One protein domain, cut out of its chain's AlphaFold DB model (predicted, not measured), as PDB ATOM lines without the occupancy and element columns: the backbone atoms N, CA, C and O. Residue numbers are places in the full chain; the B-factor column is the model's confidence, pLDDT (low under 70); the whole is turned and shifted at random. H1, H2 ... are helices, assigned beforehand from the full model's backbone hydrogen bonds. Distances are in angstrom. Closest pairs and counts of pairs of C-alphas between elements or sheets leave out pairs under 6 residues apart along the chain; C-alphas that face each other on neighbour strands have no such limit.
ATOM      1  N   SER A 562     -38.197  -3.969 -33.207       52.28
ATOM      2  CA  SER A 562     -39.219  -4.811 -32.555       52.28
ATOM      3  C   SER A 562     -38.746  -5.327 -31.194       52.28
ATOM      4  O   SER A 562     -39.499  -5.313 -30.221       52.28
ATOM      5  N   LYS A 563     -37.458  -5.679 -31.099       57.91
ATOM      6  CA  LYS A 563     -36.783  -6.004 -29.838       57.91
ATOM      7  C   LYS A 563     -36.663  -4.765 -28.941       57.91
ATOM      8  O   LYS A 563     -36.738  -4.893 -27.725       57.91
ATOM      9  N   GLN A 564     -36.548  -3.566 -29.520       61.53
ATOM     10  CA  GLN A 564     -36.426  -2.294 -28.804       61.53
ATOM     11  C   GLN A 564     -37.621  -1.979 -27.916       61.53
ATOM     12  O   GLN A 564     -37.409  -1.574 -26.784       61.53
ATOM     13  N   SER A 565     -38.857  -2.161 -28.381       65.56
ATOM     14  CA  SER A 565     -40.028  -1.845 -27.551       65.56
ATOM     15  C   SER A 565     -40.114  -2.769 -26.327       65.56
ATOM     16  O   SER A 565     -40.254  -2.298 -25.198       65.56
ATOM     17  N   GLN A 566     -39.890  -4.075 -26.522       64.31
ATOM     18  CA  GLN A 566     -39.830  -5.059 -25.432       64.31
ATOM     19  C   GLN A 566     -38.661  -4.793 -24.472       64.31
ATOM     20  O   GLN A 566     -38.807  -4.890 -23.255       64.31
ATOM     21  N   PHE A 567     -37.506  -4.415 -25.011       64.75
ATOM     22  CA  PHE A 567     -36.330  -4.072 -24.229       64.75
ATOM     23  C   PHE A 567     -36.530  -2.780 -23.429       64.75
ATOM     24  O   PHE A 567     -36.306  -2.777 -22.224       64.75
ATOM     25  N   VAL A 568     -37.037  -1.708 -24.043       68.50
ATOM     26  CA  VAL A 568     -37.363  -0.448 -23.354       68.50
ATOM     27  C   VAL A 568     -38.378  -0.702 -22.237       68.50
ATOM     28  O   VAL A 568     -38.204  -0.185 -21.136       68.50
ATOM     29  N   ALA A 569     -39.377  -1.558 -22.469       68.50
ATOM     30  CA  ALA A 569     -40.303  -1.987 -21.423       68.50
ATOM     31  C   ALA A 569     -39.602  -2.753 -20.282       68.50
ATOM     32  O   ALA A 569     -39.897  -2.500 -19.118       68.50
ATOM     33  N   SER A 570     -38.641  -3.637 -20.581       67.81
ATOM     34  CA  SER A 570     -37.868  -4.346 -19.544       67.81
ATOM     35  C   SER A 570     -36.970  -3.433 -18.704       67.81
ATOM     36  O   SER A 570     -36.660  -3.759 -17.560       67.81
ATOM     37  N   LEU A 571     -36.567  -2.285 -19.253       67.06
ATOM     38  CA  LEU A 571     -35.728  -1.315 -18.557       67.06
ATOM     39  C   LEU A 571     -36.525  -0.486 -17.554       67.06
ATOM     40  O   LEU A 571     -36.037  -0.194 -16.464       67.06
ATOM     41  N   LEU A 572     -37.759  -0.119 -17.895       74.44
ATOM     42  CA  LEU A 572     -38.621   0.717 -17.062       74.44
ATOM     43  C   LEU A 572     -39.313  -0.123 -15.980       74.44
ATOM     44  O   LEU A 572     -40.503  -0.424 -16.052       74.44
ATOM     45  N   VAL A 573     -38.553  -0.502 -14.949       77.94
ATOM     46  CA  VAL A 573     -39.032  -1.342 -13.840       77.94
ATOM     47  C   VAL A 573     -40.193  -0.662 -13.104       77.94
ATOM     48  O   VAL A 573     -40.001   0.300 -12.361       77.94
ATOM     49  N   ALA A 574     -41.404  -1.203 -13.258       78.19
ATOM     50  CA  ALA A 574     -42.630  -0.617 -12.706       78.19
ATOM     51  C   ALA A 574     -42.577  -0.390 -11.180       78.19
ATOM     52  O   ALA A 574     -43.122   0.594 -10.683       78.19
ATOM     53  N   ALA A 575     -41.898  -1.265 -10.429       80.06
ATOM     54  CA  ALA A 575     -41.745  -1.121  -8.980       80.06
ATOM     55  C   ALA A 575     -40.942   0.137  -8.587       80.06
ATOM     56  O   ALA A 575     -41.377   0.874  -7.703       80.06
ATOM     57  N   GLU A 576     -39.825   0.413  -9.276       84.06
ATOM     58  CA  GLU A 576     -38.982   1.595  -9.020       84.06
ATOM     59  C   GLU A 576     -39.731   2.891  -9.396       84.06
ATOM     60  O   GLU A 576     -39.697   3.878  -8.660       84.06
ATOM     61  N   TRP A 577     -40.499   2.884 -10.492       84.94
ATOM     62  CA  TRP A 577     -41.317   4.035 -10.902       84.94
ATOM     63  C   TRP A 577     -42.509   4.306  -9.976       84.94
ATOM     64  O   TRP A 577     -42.832   5.469  -9.723       84.94
ATOM     65  N   ASN A 578     -43.129   3.266  -9.413       84.44
ATOM     66  CA  ASN A 578     -44.165   3.422  -8.389       84.44
ATOM     67  C   ASN A 578     -43.605   4.066  -7.112       84.44
ATOM     68  O   ASN A 578     -44.269   4.896  -6.492       84.44
ATOM     69  N   GLU A 579     -42.369   3.739  -6.738       85.81
ATOM     70  CA  GLU A 579     -41.678   4.365  -5.610       85.81
ATOM     71  C   GLU A 579     -41.402   5.860  -5.853       85.81
ATOM     72  O   GLU A 579     -41.679   6.694  -4.982       85.81
ATOM     73  N   ILE A 580     -40.929   6.219  -7.053       86.50
ATOM     74  CA  ILE A 580     -40.741   7.619  -7.470       86.50
ATOM     75  C   ILE A 580     -42.084   8.363  -7.446       86.50
ATOM     76  O   ILE A 580     -42.180   9.452  -6.875       86.50
ATOM     77  N   SER A 581     -43.140   7.754  -7.994       86.31
ATOM     78  CA  SER A 581     -44.495   8.316  -8.014       86.31
ATOM     79  C   SER A 581     -45.032   8.589  -6.606       86.31
ATOM     80  O   SER A 581     -45.509   9.694  -6.334       86.31
ATOM     81  N   ASN A 582     -44.883   7.629  -5.686       85.00
ATOM     82  CA  ASN A 582     -45.279   7.768  -4.281       85.00
ATOM     83  C   ASN A 582     -44.511   8.889  -3.570       85.00
ATOM     84  O   ASN A 582     -45.092   9.661  -2.809       85.00
ATOM     85  N   THR A 583     -43.219   9.022  -3.862       85.62
ATOM     86  CA  THR A 583     -42.369  10.071  -3.287       85.62
ATOM     87  C   THR A 583     -42.800  11.466  -3.749       85.62
ATOM     88  O   THR A 583     -42.861  12.395  -2.944       85.62
ATOM     89  N   CYS A 584     -43.183  11.599  -5.021       83.56
ATOM     90  CA  CYS A 584     -43.645  12.854  -5.617       83.56
ATOM     91  C   CYS A 584     -45.115  13.176  -5.292       83.56
ATOM     92  O   CYS A 584     -45.682  14.096  -5.875       83.56
ATOM     93  N   GLN A 585     -45.787  12.426  -4.403       79.56
ATOM     94  CA  GLN A 585     -47.195  12.691  -4.087       79.56
ATOM     95  C   GLN A 585     -47.427  14.024  -3.381       79.56
ATOM     96  O   GLN A 585     -48.448  14.665  -3.627       79.56
ATOM     97  N   SER A 586     -46.485  14.432  -2.536       80.88
ATOM     98  CA  SER A 586     -46.533  15.675  -1.778       80.88
ATOM     99  C   SER A 586     -45.128  16.239  -1.571       80.88
ATOM    100  O   SER A 586     -44.136  15.512  -1.646       80.88
ATOM    101  N   LEU A 587     -45.043  17.525  -1.226       82.00
ATOM    102  CA  LEU A 587     -43.774  18.141  -0.840       82.00
ATOM    103  C   LEU A 587     -43.159  17.435   0.382       82.00
ATOM    104  O   LEU A 587     -41.969  17.146   0.391       82.00
ATOM    105  N   GLN A 588     -43.975  17.074   1.379       82.81
ATOM    106  CA  GLN A 588     -43.495  16.437   2.608       82.81
ATOM    107  C   GLN A 588     -42.856  15.064   2.354       82.81
ATOM    108  O   GLN A 588     -41.811  14.750   2.920       82.81
ATOM    109  N   THR A 589     -43.465  14.243   1.492       85.06
ATOM    110  CA  THR A 589     -42.914  12.929   1.127       85.06
ATOM    111  C   THR A 589     -41.601  13.058   0.366       85.06
ATOM    112  O   THR A 589     -40.705  12.243   0.576       85.06
ATOM    113  N   PHE A 590     -41.457  14.098  -0.457       86.19
ATOM    114  CA  PHE A 590     -40.212  14.388  -1.160       86.19
ATOM    115  C   PHE A 590     -39.119  14.871  -0.200       86.19
ATOM    116  O   PHE A 590     -38.012  14.350  -0.231       86.19
ATOM    117  N   VAL A 591     -39.423  15.782   0.729       84.44
ATOM    118  CA  VAL A 591     -38.448  16.284   1.720       84.44
ATOM    119  C   VAL A 591     -37.881  15.163   2.595       84.44
ATOM    120  O   VAL A 591     -36.697  15.182   2.932       84.44
ATOM    121  N   ASN A 592     -38.676  14.134   2.901       84.56
ATOM    122  CA  ASN A 592     -38.211  12.981   3.675       84.56
ATOM    123  C   ASN A 592     -37.041  12.229   3.005       84.56
ATOM    124  O   ASN A 592     -36.233  11.637   3.716       84.56
ATOM    125  N   ILE A 593     -36.900  12.269   1.671       84.62
ATOM    126  CA  ILE A 593     -35.783  11.608   0.967       84.62
ATOM    127  C   ILE A 593     -34.489  12.428   0.994       84.62
ATOM    128  O   ILE A 593     -33.423  11.895   0.700       84.62
ATOM    129  N   LEU A 594     -34.571  13.719   1.334       83.12
ATOM    130  CA  LEU A 594     -33.415  14.616   1.432       83.12
ATOM    131  C   LEU A 594     -32.667  14.438   2.768       83.12
ATOM    132  O   LEU A 594     -31.592  15.006   2.965       83.12
ATOM    133  N   GLN A 595     -33.215  13.637   3.688       83.00
ATOM    134  CA  GLN A 595     -32.571  13.281   4.949       83.00
ATOM    135  C   GLN A 595     -31.368  12.363   4.706       83.00
ATOM    136  O   GLN A 595     -31.462  11.371   3.984       83.00
ATOM    137  N   GLU A 596     -30.244  12.665   5.357       79.75
ATOM    138  CA  GLU A 596     -28.949  12.005   5.135       79.75
ATOM    139  C   GLU A 596     -29.007  10.471   5.254       79.75
ATOM    140  O   GLU A 596     -28.404   9.770   4.445       79.75
ATOM    141  N   ALA A 597     -29.815   9.949   6.183       76.06
ATOM    142  CA  ALA A 597     -29.963   8.515   6.433       76.06
ATOM    143  C   ALA A 597     -30.544   7.712   5.253       76.06
ATOM    144  O   ALA A 597     -30.304   6.514   5.161       76.06
ATOM    145  N   VAL A 598     -31.324   8.350   4.374       81.44
ATOM    146  CA  VAL A 598     -32.051   7.683   3.273       81.44
ATOM    147  C   VAL A 598     -31.620   8.225   1.901       81.44
ATOM    148  O   VAL A 598     -31.911   7.633   0.861       81.44
ATOM    149  N   PHE A 599     -30.893   9.344   1.886       83.12
ATOM    150  CA  PHE A 599     -30.553  10.084   0.678       83.12
ATOM    151  C   PHE A 599     -29.755   9.265  -0.339       83.12
ATOM    152  O   PHE A 599     -30.058   9.338  -1.526       83.12
ATOM    153  N   GLN A 600     -28.762   8.476   0.086       77.69
ATOM    154  CA  GLN A 600     -27.894   7.751  -0.856       77.69
ATOM    155  C   GLN A 600     -28.669   6.727  -1.690       77.69
ATOM    156  O   GLN A 600     -28.576   6.741  -2.918       77.69
ATOM    157  N   ASP A 601     -29.500   5.909  -1.046       78.56
ATOM    158  CA  ASP A 601     -30.274   4.870  -1.728       78.56
ATOM    159  C   ASP A 601     -31.314   5.486  -2.674       78.56
ATOM    160  O   ASP A 601     -31.413   5.113  -3.845       78.56
ATOM    161  N   LYS A 602     -32.049   6.504  -2.203       82.00
ATOM    162  CA  LYS A 602     -33.085   7.177  -3.006       82.00
ATOM    163  C   LYS A 602     -32.482   7.964  -4.163       82.00
ATOM    164  O   LYS A 602     -33.016   7.927  -5.271       82.00
ATOM    165  N   ARG A 603     -31.346   8.633  -3.948       80.94
ATOM    166  CA  ARG A 603     -30.609   9.351  -4.993       80.94
ATOM    167  C   ARG A 603     -30.243   8.427  -6.150       80.94
ATOM    168  O   ARG A 603     -30.420   8.818  -7.302       80.94
ATOM    169  N   ILE A 604     -29.751   7.224  -5.855       77.12
ATOM    170  CA  ILE A 604     -29.382   6.241  -6.880       77.12
ATOM    171  C   ILE A 604     -30.615   5.832  -7.691       77.12
ATOM    172  O   ILE A 604     -30.554   5.855  -8.919       77.12
ATOM    173  N   ILE A 605     -31.740   5.536  -7.030       81.56
ATOM    174  CA  ILE A 605     -32.993   5.144  -7.698       81.56
ATOM    175  C   ILE A 605     -33.483   6.248  -8.644       81.56
ATOM    176  O   ILE A 605     -33.757   5.974  -9.816       81.56
ATOM    177  N   PHE A 606     -33.547   7.498  -8.173       85.81
ATOM    178  CA  PHE A 606     -33.999   8.635  -8.979       85.81
ATOM    179  C   PHE A 606     -33.078   8.896 -10.175       85.81
ATOM    180  O   PHE A 606     -33.546   8.940 -11.314       85.81
ATOM    181  N   LEU A 607     -31.769   9.043  -9.938       81.12
ATOM    182  CA  LEU A 607     -30.822   9.371 -11.006       81.12
ATOM    183  C   LEU A 607     -30.729   8.246 -12.038       81.12
ATOM    184  O   LEU A 607     -30.697   8.538 -13.230       81.12
ATOM    185  N   LYS A 608     -30.752   6.977 -11.615       78.12
ATOM    186  CA  LYS A 608     -30.769   5.821 -12.522       78.12
ATOM    187  C   LYS A 608     -31.978   5.846 -13.449       78.12
ATOM    188  O   LYS A 608     -31.802   5.840 -14.665       78.12
ATOM    189  N   ASN A 609     -33.184   5.911 -12.892       82.44
ATOM    190  CA  ASN A 609     -34.411   5.813 -13.681       82.44
ATOM    191  C   ASN A 609     -34.621   7.022 -14.599       82.44
ATOM    192  O   ASN A 609     -34.963   6.849 -15.769       82.44
ATOM    193  N   LEU A 610     -34.356   8.239 -14.115       83.12
ATOM    194  CA  LEU A 610     -34.508   9.455 -14.918       83.12
ATOM    195  C   LEU A 610     -33.452   9.563 -16.019       83.12
ATOM    196  O   LEU A 610     -33.788   9.900 -17.151       83.12
ATOM    197  N   THR A 611     -32.190   9.233 -15.728       75.06
ATOM    198  CA  THR A 611     -31.120   9.242 -16.744       75.06
ATOM    199  C   THR A 611     -31.404   8.217 -17.837       75.06
ATOM    200  O   THR A 611     -31.250   8.513 -19.024       75.06
ATOM    201  N   MET A 612     -31.896   7.038 -17.454       73.06
ATOM    202  CA  MET A 612     -32.306   5.996 -18.387       73.06
ATOM    203  C   MET A 612     -33.476   6.453 -19.267       73.06
ATOM    204  O   MET A 612     -33.389   6.350 -20.489       73.06
ATOM    205  N   LEU A 613     -34.529   7.033 -18.680       79.75
ATOM    206  CA  LEU A 613     -35.679   7.545 -19.430       79.75
ATOM    207  C   LEU A 613     -35.291   8.672 -20.398       79.75
ATOM    208  O   LEU A 613     -35.659   8.641 -21.573       79.75
ATOM    209  N   HIS A 614     -34.511   9.645 -19.925       76.88
ATOM    210  CA  HIS A 614     -34.015  10.748 -20.746       76.88
ATOM    211  C   HIS A 614     -33.193  10.242 -21.942       76.88
ATOM    212  O   HIS A 614     -33.338  10.733 -23.063       76.88
ATOM    213  N   SER A 615     -32.379   9.207 -21.731       70.88
ATOM    214  CA  SER A 615     -31.544   8.617 -22.781       70.88
ATOM    215  C   SER A 615     -32.362   7.846 -23.813       70.88
ATOM    216  O   SER A 615     -32.109   7.990 -25.011       70.88
ATOM    217  N   VAL A 616     -33.397   7.115 -23.378       71.81
ATOM    218  CA  VAL A 616     -34.375   6.482 -24.281       71.81
ATOM    219  C   VAL A 616     -35.012   7.532 -25.198       71.81
ATOM    220  O   VAL A 616     -35.057   7.334 -26.410       71.81
ATOM    221  N   ILE A 617     -35.431   8.676 -24.650       73.19
ATOM    222  CA  ILE A 617     -36.072   9.754 -25.424       73.19
ATOM    223  C   ILE A 617     -35.115  10.389 -26.438       73.19
ATOM    224  O   ILE A 617     -35.509  10.683 -27.563       73.19
ATOM    225  N   ARG A 618     -33.849  10.603 -26.067       67.75
ATOM    226  CA  ARG A 618     -32.875  11.280 -26.935       67.75
ATOM    227  C   ARG A 618     -32.330  10.392 -28.058       67.75
ATOM    228  O   ARG A 618     -31.887  10.914 -29.082       67.75
ATOM    229  N   ARG A 619     -32.266   9.074 -27.851       63.41
ATOM    230  CA  ARG A 619     -31.452   8.172 -28.689       63.41
ATOM    231  C   ARG A 619     -32.242   7.118 -29.455       63.41
ATOM    232  O   ARG A 619     -31.758   6.689 -30.502       63.41
ATOM    233  N   VAL A 620     -33.431   6.714 -28.996       62.25
ATOM    234  CA  VAL A 620     -34.277   5.796 -29.773       62.25
ATOM    235  C   VAL A 620     -34.797   6.560 -30.992       62.25
ATOM    236  O   VAL A 620     -35.509   7.549 -30.857       62.25
ATOM    237  N   LYS A 621     -34.382   6.141 -32.191       55.28
ATOM    238  CA  LYS A 621     -34.795   6.760 -33.458       55.28
ATOM    239  C   LYS A 621     -35.982   6.007 -34.060       55.28
ATOM    240  O   LYS A 621     -36.106   4.793 -33.906       55.28
ATOM    241  N   ARG A 622     -36.812   6.717 -34.835       52.12
ATOM    242  CA  ARG A 622     -37.820   6.090 -35.708       52.12
ATOM    243  C   ARG A 622     -37.125   5.150 -36.686       52.12
ATOM    244  O   ARG A 622     -36.226   5.565 -37.416       52.12
ATOM    245  N   THR A 623     -37.555   3.897 -36.728       46.81
ATOM    246  CA  THR A 623     -37.083   2.930 -37.719       46.81
ATOM    247  C   THR A 623     -37.774   3.232 -39.041       46.81
ATOM    248  O   THR A 623     -38.891   2.793 -39.300       46.81
ATOM    249  N   TYR A 655     -43.005   4.679 -27.421       79.44
ATOM    250  CA  TYR A 655     -44.246   5.397 -27.088       79.44
ATOM    251  C   TYR A 655     -45.010   4.715 -25.944       79.44
ATOM    252  O   TYR A 655     -45.243   5.351 -24.917       79.44
ATOM    253  N   ASP A 656     -45.337   3.427 -26.083       78.31
ATOM    254  CA  ASP A 656     -46.160   2.715 -25.093       78.31
ATOM    255  C   ASP A 656     -45.470   2.565 -23.723       78.31
ATOM    256  O   ASP A 656     -46.135   2.778 -22.711       78.31
ATOM    257  N   PRO A 657     -44.149   2.290 -23.627       77.94
ATOM    258  CA  PRO A 657     -43.477   2.226 -22.328       77.94
ATOM    259  C   PRO A 657     -43.265   3.591 -21.650       77.94
ATOM    260  O   PRO A 657     -43.259   3.670 -20.424       77.94
ATOM    261  N   VAL A 658     -43.057   4.673 -22.415       83.81
ATOM    262  CA  VAL A 658     -42.689   5.993 -21.860       83.81
ATOM    263  C   VAL A 658     -43.906   6.854 -21.541       83.81
ATOM    264  O   VAL A 658     -43.897   7.571 -20.541       83.81
ATOM    265  N   CYS A 659     -44.951   6.817 -22.372       83.19
ATOM    266  CA  CYS A 659     -46.104   7.705 -22.218       83.19
ATOM    267  C   CYS A 659     -46.792   7.597 -20.835       83.19
ATOM    268  O   CYS A 659     -47.057   8.646 -20.244       83.19
ATOM    269  N   PRO A 660     -46.972   6.394 -20.243       83.88
ATOM    270  CA  PRO A 660     -47.532   6.236 -18.896       83.88
ATOM    271  C   PRO A 660     -46.686   6.845 -17.768       83.88
ATOM    272  O   PRO A 660     -47.194   7.071 -16.673       83.88
ATOM    273  N   LEU A 661     -45.398   7.116 -18.007       86.50
ATOM    274  CA  LEU A 661     -44.499   7.719 -17.018       86.50
ATOM    275  C   LEU A 661     -44.541   9.249 -17.038       86.50
ATOM    276  O   LEU A 661     -44.131   9.880 -16.063       86.50
ATOM    277  N   LEU A 662     -45.061   9.865 -18.104       86.19
ATOM    278  CA  LEU A 662     -45.143  11.321 -18.219       86.19
ATOM    279  C   LEU A 662     -45.888  11.979 -17.049       86.19
ATOM    280  O   LEU A 662     -45.352  12.953 -16.537       86.19
ATOM    281  N   PRO A 663     -47.018  11.462 -16.527       85.44
ATOM    282  CA  PRO A 663     -47.651  12.005 -15.322       85.44
ATOM    283  C   PRO A 663     -46.731  12.065 -14.099       85.44
ATOM    284  O   PRO A 663     -46.841  12.993 -13.300       85.44
ATOM    285  N   VAL A 664     -45.826  11.090 -13.943       87.69
ATOM    286  CA  VAL A 664     -44.866  11.031 -12.830       87.69
ATOM    287  C   VAL A 664     -43.768  12.076 -13.015       87.69
ATOM    288  O   VAL A 664     -43.443  12.790 -12.068       87.69
ATOM    289  N   ILE A 665     -43.229  12.190 -14.234       89.38
ATOM    290  CA  ILE A 665     -42.190  13.171 -14.599       89.38
ATOM    291  C   ILE A 665     -42.707  14.593 -14.573       89.38
ATOM    292  O   ILE A 665     -41.967  15.496 -14.181       89.38
ATOM    293  N   LEU A 666     -43.968  14.758 -14.980       85.81
ATOM    294  CA  LEU A 666     -44.768  15.895 -14.618       85.81
ATOM    295  C   LEU A 666     -44.714  15.924 -13.079       85.81
ATOM    296  O   LEU A 666     -43.768  16.473 -12.556       85.81
ATOM    297  N   LYS A 667     -45.579  15.315 -12.280       84.62
ATOM    298  CA  LYS A 667     -45.618  15.504 -10.804       84.62
ATOM    299  C   LYS A 667     -44.290  15.808 -10.046       84.62
ATOM    300  O   LYS A 667     -44.272  16.708  -9.200       84.62
ATOM    301  N   LEU A 668     -43.185  15.127 -10.373       88.31
ATOM    302  CA  LEU A 668     -41.814  15.479  -9.987       88.31
ATOM    303  C   LEU A 668     -41.426  16.962 -10.196       88.31
ATOM    304  O   LEU A 668     -41.071  17.608  -9.214       88.31
ATOM    305  N   ALA A 669     -41.481  17.544 -11.402       86.88
ATOM    306  CA  ALA A 669     -41.053  18.944 -11.592       86.88
ATOM    307  C   ALA A 669     -41.934  19.957 -10.826       86.88
ATOM    308  O   ALA A 669     -41.393  20.927 -10.300       86.88
ATOM    309  N   LYS A 670     -43.243  19.705 -10.651       83.81
ATOM    310  CA  LYS A 670     -44.121  20.526  -9.791       83.81
ATOM    311  C   LYS A 670     -43.635  20.465  -8.349       83.81
ATOM    312  O   LYS A 670     -43.511  21.498  -7.705       83.81
ATOM    313  N   THR A 671     -43.293  19.269  -7.873       86.38
ATOM    314  CA  THR A 671     -42.747  19.063  -6.524       86.38
ATOM    315  C   THR A 671     -41.407  19.783  -6.340       86.38
ATOM    316  O   THR A 671     -41.205  20.428  -5.314       86.38
ATOM    317  N   ILE A 672     -40.522  19.737  -7.342       86.44
ATOM    318  CA  ILE A 672     -39.239  20.455  -7.328       86.44
ATOM    319  C   ILE A 672     -39.461  21.974  -7.299       86.44
ATOM    320  O   ILE A 672     -38.833  22.669  -6.508       86.44
ATOM    321  N   HIS A 673     -40.370  22.516  -8.115       85.81
ATOM    322  CA  HIS A 673     -40.658  23.958  -8.116       85.81
ATOM    323  C   HIS A 673     -41.338  24.431  -6.832       85.81
ATOM    324  O   HIS A 673     -41.064  25.546  -6.390       85.81
ATOM    325  N   SER A 674     -42.146  23.588  -6.186       84.50
ATOM    326  CA  SER A 674     -42.722  23.877  -4.867       84.50
ATOM    327  C   SER A 674     -41.674  24.024  -3.755       84.50
ATOM    328  O   SER A 674     -41.992  24.589  -2.712       84.50
ATOM    329  N   LEU A 675     -40.414  23.606  -3.963       85.69
ATOM    330  CA  LEU A 675     -39.319  23.890  -3.020       85.69
ATOM    331  C   LEU A 675     -39.063  25.399  -2.858       85.69
ATOM    332  O   LEU A 675     -38.593  25.817  -1.806       85.69
ATOM    333  N   LEU A 676     -39.394  26.221  -3.862       83.31
ATOM    334  CA  LEU A 676     -39.265  27.685  -3.794       83.31
ATOM    335  C   LEU A 676     -40.275  28.329  -2.828       83.31
ATOM    336  O   LEU A 676     -40.068  29.449  -2.341       83.31
ATOM    337  N   ASP A 677     -41.388  27.648  -2.554       82.12
ATOM    338  CA  ASP A 677     -42.419  28.163  -1.659       82.12
ATOM    339  C   ASP A 677     -41.980  28.066  -0.192       82.12
ATOM    340  O   ASP A 677     -42.315  28.961   0.589       82.12
ATOM    341  N   ASP A 678     -41.154  27.066   0.145       82.19
ATOM    342  CA  ASP A 678     -40.558  26.871   1.467       82.19
ATOM    343  C   ASP A 678     -39.231  27.650   1.621       82.19
ATOM    344  O   ASP A 678     -38.228  27.314   0.981       82.19
ATOM    345  N   PRO A 679     -39.165  28.673   2.499       80.69
ATOM    346  CA  PRO A 679     -37.948  29.453   2.726       80.69
ATOM    347  C   PRO A 679     -36.736  28.627   3.183       80.69
ATOM    348  O   PRO A 679     -35.607  29.049   2.953       80.69
ATOM    349  N   GLN A 680     -36.942  27.474   3.831       81.44
ATOM    350  CA  GLN A 680     -35.844  26.632   4.328       81.44
ATOM    351  C   GLN A 680     -35.201  25.781   3.228       81.44
ATOM    352  O   GLN A 680     -34.071  25.330   3.391       81.44
ATOM    353  N   LEU A 681     -35.906  25.562   2.114       82.69
ATOM    354  CA  LEU A 681     -35.477  24.692   1.014       82.69
ATOM    355  C   LEU A 681     -35.195  25.459  -0.282       82.69
ATOM    356  O   LEU A 681     -34.584  24.899  -1.193       82.69
ATOM    357  N   ALA A 682     -35.570  26.740  -0.357       82.69
ATOM    358  CA  ALA A 682     -35.363  27.589  -1.530       82.69
ATOM    359  C   ALA A 682     -33.895  27.633  -2.006       82.69
ATOM    360  O   ALA A 682     -33.652  27.653  -3.214       82.69
ATOM    361  N   PHE A 683     -32.920  27.538  -1.088       84.62
ATOM    362  CA  PHE A 683     -31.482  27.525  -1.408       84.62
ATOM    363  C   PHE A 683     -31.064  26.386  -2.360       84.62
ATOM    364  O   PHE A 683     -30.038  26.476  -3.037       84.62
ATOM    365  N   LEU A 684     -31.852  25.304  -2.432       83.62
ATOM    366  CA  LEU A 684     -31.602  24.172  -3.331       83.62
ATOM    367  C   LEU A 684     -31.837  24.522  -4.806       83.62
ATOM    368  O   LEU A 684     -31.267  23.870  -5.678       83.62
ATOM    369  N   MET A 685     -32.666  25.532  -5.081       82.44
ATOM    370  CA  MET A 685     -32.995  25.994  -6.434       82.44
ATOM    371  C   MET A 685     -32.180  27.221  -6.864       82.44
ATOM    372  O   MET A 685     -32.150  27.545  -8.058       82.44
ATOM    373  N   GLU A 686     -31.488  27.867  -5.919       81.69
ATOM    374  CA  GLU A 686     -30.587  28.988  -6.186       81.69
ATOM    375  C   GLU A 686     -29.455  28.590  -7.137       81.69
ATOM    376  O   GLU A 686     -28.986  27.447  -7.168       81.69
ATOM    377  N   LEU A 687     -28.962  29.566  -7.895       79.62
ATOM    378  CA  LEU A 687     -27.833  29.379  -8.801       79.62
ATOM    379  C   LEU A 687     -26.585  28.912  -8.033       79.62
ATOM    380  O   LEU A 687     -26.242  29.430  -6.967       79.62
ATOM    381  N   SER A 688     -25.919  27.884  -8.546       77.44
ATOM    382  CA  SER A 688     -24.581  27.471  -8.111       77.44
ATOM    383  C   SER A 688     -23.525  28.466  -8.589       77.44
ATOM    384  O   SER A 688     -23.747  29.198  -9.551       77.44
ATOM    385  N   ASP A 689     -22.350  28.483  -7.960       69.38
ATOM    386  CA  ASP A 689     -21.275  29.406  -8.360       69.38
ATOM    387  C   ASP A 689     -20.761  29.115  -9.783       69.38
ATOM    388  O   ASP A 689     -20.367  30.021 -10.520       69.38
ATOM    389  N   GLN A 690     -20.874  27.859 -10.226       67.31
ATOM    390  CA  GLN A 690     -20.610  27.465 -11.609       67.31
ATOM    391  C   GLN A 690     -21.652  28.035 -12.589       67.31
ATOM    392  O   GLN A 690     -21.302  28.472 -13.681       67.31
ATOM    393  N   GLU A 691     -22.931  28.073 -12.212       74.19
ATOM    394  CA  GLU A 691     -23.972  28.693 -13.040       74.19
ATOM    395  C   GLU A 691     -23.829  30.217 -13.065       74.19
ATOM    396  O   GLU A 691     -23.937  30.816 -14.130       74.19
ATOM    397  N   LYS A 692     -23.527  30.851 -11.924       76.06
ATOM    398  CA  LYS A 692     -23.304  32.304 -11.846       76.06
ATOM    399  C   LYS A 692     -22.137  32.749 -12.729       76.06
ATOM    400  O   LYS A 692     -22.279  33.710 -13.480       76.06
ATOM    401  N   SER A 693     -21.018  32.027 -12.679       64.94
ATOM    402  CA  SER A 693     -19.851  32.305 -13.528       64.94
ATOM    403  C   SER A 693     -20.155  32.110 -15.014       64.94
ATOM    404  O   SER A 693     -19.816  32.971 -15.825       64.94
ATOM    405  N   HIS A 694     -20.870  31.038 -15.370       69.50
ATOM    406  CA  HIS A 694     -21.318  30.815 -16.746       69.50
ATOM    407  C   HIS A 694     -22.246  31.932 -17.250       69.50
ATOM    408  O   HIS A 694     -22.110  32.372 -18.387       69.50
ATOM    409  N   ILE A 695     -23.164  32.426 -16.411       72.56
ATOM    410  CA  ILE A 695     -24.088  33.510 -16.776       72.56
ATOM    411  C   ILE A 695     -23.345  34.830 -16.978       72.56
ATOM    412  O   ILE A 695     -23.614  35.519 -17.956       72.56
ATOM    413  N   MET A 696     -22.435  35.192 -16.071       62.97
ATOM    414  CA  MET A 696     -21.710  36.466 -16.151       62.97
ATOM    415  C   MET A 696     -20.644  36.481 -17.254       62.97
ATOM    416  O   MET A 696     -20.122  37.546 -17.571       62.97
ATOM    417  N   GLY A 697     -20.287  35.321 -17.819       57.47
ATOM    418  CA  GLY A 697     -19.109  35.201 -18.683       57.47
ATOM    419  C   GLY A 697     -17.801  35.514 -17.942       57.47
ATOM    420  O   GLY A 697     -16.791  35.795 -18.578       57.47
ATOM    421  N   ILE A 698     -17.834  35.492 -16.602       49.59
ATOM    422  CA  ILE A 698     -16.705  35.732 -15.699       49.59
ATOM    423  C   ILE A 698     -16.444  34.411 -14.981       49.59
ATOM    424  O   ILE A 698     -17.197  34.008 -14.090       49.59
ATOM    425  N   HIS A 725     -23.258  17.636   2.847       80.31
ATOM    426  CA  HIS A 725     -24.624  17.179   2.543       80.31
ATOM    427  C   HIS A 725     -25.460  18.225   1.770       80.31
ATOM    428  O   HIS A 725     -26.024  17.858   0.741       80.31
ATOM    429  N   PRO A 726     -25.494  19.527   2.135       81.00
ATOM    430  CA  PRO A 726     -26.238  20.530   1.361       81.00
ATOM    431  C   PRO A 726     -25.721  20.723  -0.075       81.00
ATOM    432  O   PRO A 726     -26.530  20.886  -0.987       81.00
ATOM    433  N   GLU A 727     -24.410  20.637  -0.324       79.56
ATOM    434  CA  GLU A 727     -23.873  20.648  -1.695       79.56
ATOM    435  C   GLU A 727     -24.303  19.411  -2.486       79.56
ATOM    436  O   GLU A 727     -24.680  19.516  -3.655       79.56
ATOM    437  N   LYS A 728     -24.284  18.230  -1.852       81.75
ATOM    438  CA  LYS A 728     -24.776  16.986  -2.462       81.75
ATOM    439  C   LYS A 728     -26.265  17.092  -2.809       81.75
ATOM    440  O   LYS A 728     -26.651  16.644  -3.890       81.75
ATOM    441  N   LEU A 729     -27.076  17.708  -1.942       85.19
ATOM    442  CA  LEU A 729     -28.493  17.985  -2.201       85.19
ATOM    443  C   LEU A 729     -28.670  18.955  -3.374       85.19
ATOM    444  O   LEU A 729     -29.455  18.665  -4.271       85.19
ATOM    445  N   LYS A 730     -27.914  20.059  -3.421       84.00
ATOM    446  CA  LYS A 730     -27.985  21.034  -4.521       84.00
ATOM    447  C   LYS A 730     -27.635  20.392  -5.866       84.00
ATOM    448  O   LYS A 730     -28.426  20.472  -6.798       84.00
ATOM    449  N   ILE A 731     -26.524  19.652  -5.944       82.81
ATOM    450  CA  ILE A 731     -26.123  18.911  -7.158       82.81
ATOM    451  C   ILE A 731     -27.209  17.914  -7.576       82.81
ATOM    452  O   ILE A 731     -27.494  17.762  -8.766       82.81
ATOM    453  N   PHE A 732     -27.813  17.220  -6.609       86.75
ATOM    454  CA  PHE A 732     -28.902  16.287  -6.873       86.75
ATOM    455  C   PHE A 732     -30.129  16.994  -7.454       86.75
ATOM    456  O   PHE A 732     -30.598  16.575  -8.509       86.75
ATOM    457  N   ILE A 733     -30.608  18.080  -6.837       88.25
ATOM    458  CA  ILE A 733     -31.767  18.840  -7.326       88.25
ATOM    459  C   ILE A 733     -31.497  19.441  -8.708       88.25
ATOM    460  O   ILE A 733     -32.335  19.282  -9.591       88.25
ATOM    461  N   THR A 734     -30.323  20.035  -8.947       86.44
ATOM    462  CA  THR A 734     -29.941  20.528 -10.282       86.44
ATOM    463  C   THR A 734     -29.986  19.406 -11.323       86.44
ATOM    464  O   THR A 734     -30.611  19.562 -12.367       86.44
ATOM    465  N   SER A 735     -29.439  18.228 -10.999       86.00
ATOM    466  CA  SER A 735     -29.485  17.062 -11.897       86.00
ATOM    467  C   SER A 735     -30.920  16.599 -12.175       86.00
ATOM    468  O   SER A 735     -31.245  16.235 -13.303       86.00
ATOM    469  N   LEU A 736     -31.796  16.610 -11.161       89.06
ATOM    470  CA  LEU A 736     -33.209  16.275 -11.343       89.06
ATOM    471  C   LEU A 736     -33.917  17.280 -12.250       89.06
ATOM    472  O   LEU A 736     -34.694  16.859 -13.105       89.06
ATOM    473  N   VAL A 737     -33.656  18.581 -12.082       87.81
ATOM    474  CA  VAL A 737     -34.213  19.644 -12.931       87.81
ATOM    475  C   VAL A 737     -33.811  19.420 -14.388       87.81
ATOM    476  O   VAL A 737     -34.689  19.346 -15.248       87.81
ATOM    477  N   ASP A 738     -32.520  19.223 -14.655       86.81
ATOM    478  CA  ASP A 738     -31.996  19.045 -16.014       86.81
ATOM    479  C   ASP A 738     -32.573  17.797 -16.697       86.81
ATOM    480  O   ASP A 738     -33.034  17.860 -17.840       86.81
ATOM    481  N   LEU A 739     -32.609  16.664 -15.985       87.94
ATOM    482  CA  LEU A 739     -33.182  15.417 -16.500       87.94
ATOM    483  C   LEU A 739     -34.686  15.550 -16.757       87.94
ATOM    484  O   LEU A 739     -35.177  15.112 -17.796       87.94
ATOM    485  N   THR A 740     -35.417  16.178 -15.835       90.44
ATOM    486  CA  THR A 740     -36.869  16.362 -15.955       90.44
ATOM    487  C   THR A 740     -37.214  17.262 -17.138       90.44
ATOM    488  O   THR A 740     -38.084  16.920 -17.940       90.44
ATOM    489  N   TYR A 741     -36.501  18.379 -17.304       90.81
ATOM    490  CA  TYR A 741     -36.695  19.273 -18.444       90.81
ATOM    491  C   TYR A 741     -36.311  18.606 -19.764       90.81
ATOM    492  O   TYR A 741     -37.046  18.738 -20.738       90.81
ATOM    493  N   GLY A 742     -35.215  17.844 -19.795       87.62
ATOM    494  CA  GLY A 742     -34.805  17.092 -20.981       87.62
ATOM    495  C   GLY A 742     -35.842  16.052 -21.421       87.62
ATOM    496  O   GLY A 742     -36.141  15.935 -22.611       87.62
ATOM    497  N   ILE A 743     -36.459  15.341 -20.471       89.25
ATOM    498  CA  ILE A 743     -37.534  14.374 -20.743       89.25
ATOM    499  C   ILE A 743     -38.782  15.077 -21.299       89.25
ATOM    500  O   ILE A 743     -39.288  14.700 -22.360       89.25
ATOM    501  N   LEU A 744     -39.271  16.116 -20.615       90.00
ATOM    502  CA  LEU A 744     -40.470  16.849 -21.041       90.00
ATOM    503  C   LEU A 744     -40.253  17.586 -22.369       90.00
ATOM    504  O   LEU A 744     -41.148  17.623 -23.200       90.00
ATOM    505  N   GLY A 745     -39.055  18.108 -22.619       88.12
ATOM    506  CA  GLY A 745     -38.694  18.752 -23.881       88.12
ATOM    507  C   GLY A 745     -38.520  17.799 -25.061       88.12
ATOM    508  O   GLY A 745     -38.863  18.142 -26.191       88.12
ATOM    509  N   GLY A 746     -37.983  16.600 -24.827       85.06
ATOM    510  CA  GLY A 746     -37.698  15.639 -25.897       85.06
ATOM    511  C   GLY A 746     -38.923  14.857 -26.381       85.06
ATOM    512  O   GLY A 746     -39.000  14.475 -27.549       85.06
ATOM    513  N   THR A 747     -39.907  14.631 -25.507       86.69
ATOM    514  CA  THR A 747     -41.078  13.785 -25.809       86.69
ATOM    515  C   THR A 747     -42.021  14.322 -26.899       86.69
ATOM    516  O   THR A 747     -42.450  13.505 -27.720       86.69
ATOM    517  N   PRO A 748     -42.306  15.639 -27.018       86.50
ATOM    518  CA  PRO A 748     -43.203  16.159 -28.047       86.50
ATOM    519  C   PRO A 748     -42.666  15.928 -29.463       86.50
ATOM    520  O   PRO A 748     -43.405  15.467 -30.330       86.50
ATOM    521  N   ALA A 749     -41.367  16.159 -29.686       82.25
ATOM    522  CA  ALA A 749     -40.717  15.913 -30.975       82.25
ATOM    523  C   ALA A 749     -40.702  14.418 -31.338       82.25
ATOM    524  O   ALA A 749     -40.946  14.036 -32.484       82.25
ATOM    525  N   LEU A 750     -40.445  13.560 -30.348       78.69
ATOM    526  CA  LEU A 750     -40.314  12.118 -30.545       78.69
ATOM    527  C   LEU A 750     -41.647  11.465 -30.936       78.69
ATOM    528  O   LEU A 750     -41.723  10.685 -31.895       78.69
ATOM    529  N   PHE A 751     -42.707  11.817 -30.208       83.12
ATOM    530  CA  PHE A 751     -44.015  11.163 -30.255       83.12
ATOM    531  C   PHE A 751     -45.071  11.917 -31.088       83.12
ATOM    532  O   PHE A 751     -46.229  11.491 -31.148       83.12
ATOM    533  N   ALA A 752     -44.706  13.018 -31.756       75.94
ATOM    534  CA  ALA A 752     -45.586  13.699 -32.706       75.94
ATOM    535  C   ALA A 752     -45.985  12.772 -33.880       75.94
ATOM    536  O   ALA A 752     -45.125  12.078 -34.420       75.94
ATOM    537  N   PRO A 753     -47.248  12.772 -34.346       76.12
ATOM    538  CA  PRO A 753     -48.330  13.661 -33.932       76.12
ATOM    539  C   PRO A 753     -49.172  13.118 -32.762       76.12
ATOM    540  O   PRO A 753     -49.857  13.907 -32.120       76.12
ATOM    541  N   LYS A 754     -49.102  11.813 -32.446       79.56
ATOM    542  CA  LYS A 754     -49.952  11.124 -31.447       79.56
ATOM    543  C   LYS A 754     -49.902  11.777 -30.059       79.56
ATOM    544  O   LYS A 754     -50.921  11.856 -29.386       79.56
ATOM    545  N   PHE A 755     -48.745  12.302 -29.661       86.44
ATOM    546  CA  PHE A 755     -48.576  13.056 -28.414       86.44
ATOM    547  C   PHE A 755     -49.516  14.263 -28.279       86.44
ATOM    548  O   PHE A 755     -50.078  14.485 -27.213       86.44
ATOM    549  N   TYR A 756     -49.735  15.018 -29.357       86.56
ATOM    550  CA  TYR A 756     -50.577  16.221 -29.323       86.56
ATOM    551  C   TYR A 756     -52.079  15.914 -29.353       86.56
ATOM    552  O   TYR A 756     -52.881  16.817 -29.149       86.56
ATOM    553  N   TYR A 757     -52.461  14.654 -29.582       85.12
ATOM    554  CA  TYR A 757     -53.845  14.188 -29.456       85.12
ATOM    555  C   TYR A 757     -54.182  13.695 -28.040       85.12
ATOM    556  O   TYR A 757     -55.323  13.304 -27.796       85.12
ATOM    557  N   ILE A 758     -53.218  13.700 -27.108       82.81
ATOM    558  CA  ILE A 758     -53.485  13.382 -25.703       82.81
ATOM    559  C   ILE A 758     -54.446  14.446 -25.141       82.81
ATOM    560  O   ILE A 758     -54.154  15.643 -25.251       82.81
ATOM    561  N   PRO A 759     -55.586  14.047 -24.546       77.69
ATOM    562  CA  PRO A 759     -56.539  14.989 -23.977       77.69
ATOM    563  C   PRO A 759     -55.885  15.889 -22.927       77.69
ATOM    564  O   PRO A 759     -55.160  15.418 -22.055       77.69
ATOM    565  N   GLN A 760     -56.179  17.186 -22.998       79.19
ATOM    566  CA  GLN A 760     -55.705  18.198 -22.050       79.19
ATOM    567  C   GLN A 760     -54.169  18.314 -21.927       79.19
ATOM    568  O   GLN A 760     -53.646  18.733 -20.894       79.19
ATOM    569  N   VAL A 761     -53.406  17.934 -22.962       84.94
ATOM    570  CA  VAL A 761     -51.931  18.008 -22.930       84.94
ATOM    571  C   VAL A 761     -51.420  19.442 -22.734       84.94
ATOM    572  O   VAL A 761     -50.410  19.661 -22.062       84.94
ATOM    573  N   THR A 762     -52.134  20.435 -23.267       86.62
ATOM    574  CA  THR A 762     -51.818  21.861 -23.115       86.62
ATOM    575  C   THR A 762     -51.937  22.292 -21.665       86.62
ATOM    576  O   THR A 762     -51.023  22.892 -21.099       86.62
ATOM    577  N   GLU A 763     -53.059  21.952 -21.042       84.38
ATOM    578  CA  GLU A 763     -53.349  22.272 -19.662       84.38
ATOM    579  C   GLU A 763     -52.451  21.466 -18.719       84.38
ATOM    580  O   GLU A 763     -52.009  21.999 -17.701       84.38
ATOM    581  N   ALA A 764     -52.074  20.237 -19.085       82.31
ATOM    582  CA  ALA A 764     -51.041  19.480 -18.393       82.31
ATOM    583  C   ALA A 764     -49.705  20.235 -18.406       82.31
ATOM    584  O   ALA A 764     -49.122  20.375 -17.350       82.31
ATOM    585  N   TYR A 765     -49.241  20.815 -19.518       85.94
ATOM    586  CA  TYR A 765     -47.989  21.600 -19.524       85.94
ATOM    587  C   TYR A 765     -48.106  22.950 -18.789       85.94
ATOM    588  O   TYR A 765     -47.140  23.396 -18.166       85.94
ATOM    589  N   LEU A 766     -49.281  23.592 -18.817       81.44
ATOM    590  CA  LEU A 766     -49.530  24.860 -18.115       81.44
ATOM    591  C   LEU A 766     -49.698  24.693 -16.597       81.44
ATOM    592  O   LEU A 766     -49.215  25.532 -15.840       81.44
ATOM    593  N   SER A 767     -50.377  23.634 -16.147       72.31
ATOM    594  CA  SER A 767     -50.663  23.348 -14.727       72.31
ATOM    595  C   SER A 767     -49.446  22.877 -13.938       72.31
ATOM    596  O   SER A 767     -49.431  22.887 -12.703       72.31
ATOM    597  N   PHE A 768     -48.446  22.408 -14.667       65.56
ATOM    598  CA  PHE A 768     -47.448  21.505 -14.145       65.56
ATOM    599  C   PHE A 768     -46.083  22.162 -13.917       65.56
ATOM    600  O   PHE A 768     -45.250  21.683 -13.150       65.56
ATOM    601  N   VAL A 769     -45.863  23.312 -14.525       62.66
ATOM    602  CA  VAL A 769     -44.597  24.013 -14.432       62.66
ATOM    603  C   VAL A 769     -44.829  25.235 -13.549       62.66
ATOM    604  O   VAL A 769     -45.708  26.045 -13.820       62.66
ATOM    605  N   GLY A 770     -44.057  25.377 -12.472       61.69
ATOM    606  CA  GLY A 770     -44.123  26.501 -11.529       61.69
ATOM    607  C   GLY A 770     -43.610  27.820 -12.116       61.69
ATOM    608  O   GLY A 770     -43.043  28.635 -11.393       61.69
ATOM    609  N   TRP A 771     -43.784  28.029 -13.428       70.31
ATOM    610  CA  TRP A 771     -43.366  29.229 -14.150       70.31
ATOM    611  C   TRP A 771     -44.029  30.485 -13.592       70.31
ATOM    612  O   TRP A 771     -43.434  31.553 -13.657       70.31
TER     613      TRP A 771
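Overview. This is residues 562 to 623, 655 to 698 and 725 to 771 of the 1089 residues of the protein "Exportin-5" of Orchesella cincta (UniProt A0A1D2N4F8). Three long helices, H4, H5 and H7, make the core, their centres set as a triangle; H7 packs on both of the others, running the same way as H4 and opposite to H5. H2 packs on H4 and H5, H3 packs on residues 671 to 675 of H5 and makes a corner with it, H9 packs on H5, H8 makes a corner after H7, H1 lies at one end, and residues 689 to 694 of H6 stick out. The printed part has 153 residues, with nine named helices, H1 to H9 in chain order, and no named strand: all helix. It is compact, with a radius of gyration of the C-alphas of 16.4 A and spans of 46 by 37 by 30 A.

Arrangement. Start with H1, residues 562 to 571: it only just touches H5, residues 655 to 676, with 3 pairs of C-alphas within 8 A, the closest Ala 569 and Pro 657 at 5.4 A. H5 is the hub, touching five helices. H2, residues 574 to 583, touches it at a shallow tilt of 21 degrees, the same way; the closest C-alphas, of Ser 581 and Val 664, are 5.5 A apart. H3, residues 587 to 594, is about perpendicular to H5 at 89 degrees and touches it, closest at the C-alphas of Leu 587 and Thr 671, 5.8 A. H4, residues 596 to 619, touches H7, residues 725 to 751, at a shallow tilt of 24 degrees, the same way; look at the C-alphas of His 614 and Ile 743, the closest, 5.1 A apart. H5 and H7 touch at a steep tilt of 40 degrees, opposite ways, closest at the C-alphas of Ile 665 and Thr 740, 6.4 A. H6, residues 689 to 696, touches no helix. H8, residues 754 to 757, and H7 touch only at the corner, and only just, with 3 pairs of C-alphas within 8 A, the closest Pro 748 and Phe 755 at 6.2 A. H9, residues 761 to 768, touches H5, closest at the C-alphas of Lys 670 and Phe 768, 5.6 A. Every O i to N i+4 pair is within hydrogen-bond range in H2, H6 and H9, but 5 of 6 in H1, 2 of 4 in H3, 18 of 20 in H4, 10 of 18 in H5 and 21 of 23 in H7; H8 is too short for such a pair.

Along the chain. Find C-alpha 562 at (-39.219, -4.811, -32.555), where H1 begins. H4 is 34.1 A long with a kink of 28 degrees near residue 603, H5 32.6 A with one of 33 degrees near residue 662, and H7 38.6 A. H9 ends at C-alpha 768, (-47.448, 21.505, -14.145).

Size, cuts and confidence. The C-alphas of Ser 562 and Ile 698, the farthest apart, are 49.3 A apart. Residues 624 to 654 and 699 to 724 are not printed, with gaps of 13.1 A and 27.2 A between C-alphas. The link from H5 to H6 is long, 12 residues. Mean pLDDT of the printed part is 79.1; 26 residues are under 70, among them 562 to 571 and 618 to 623.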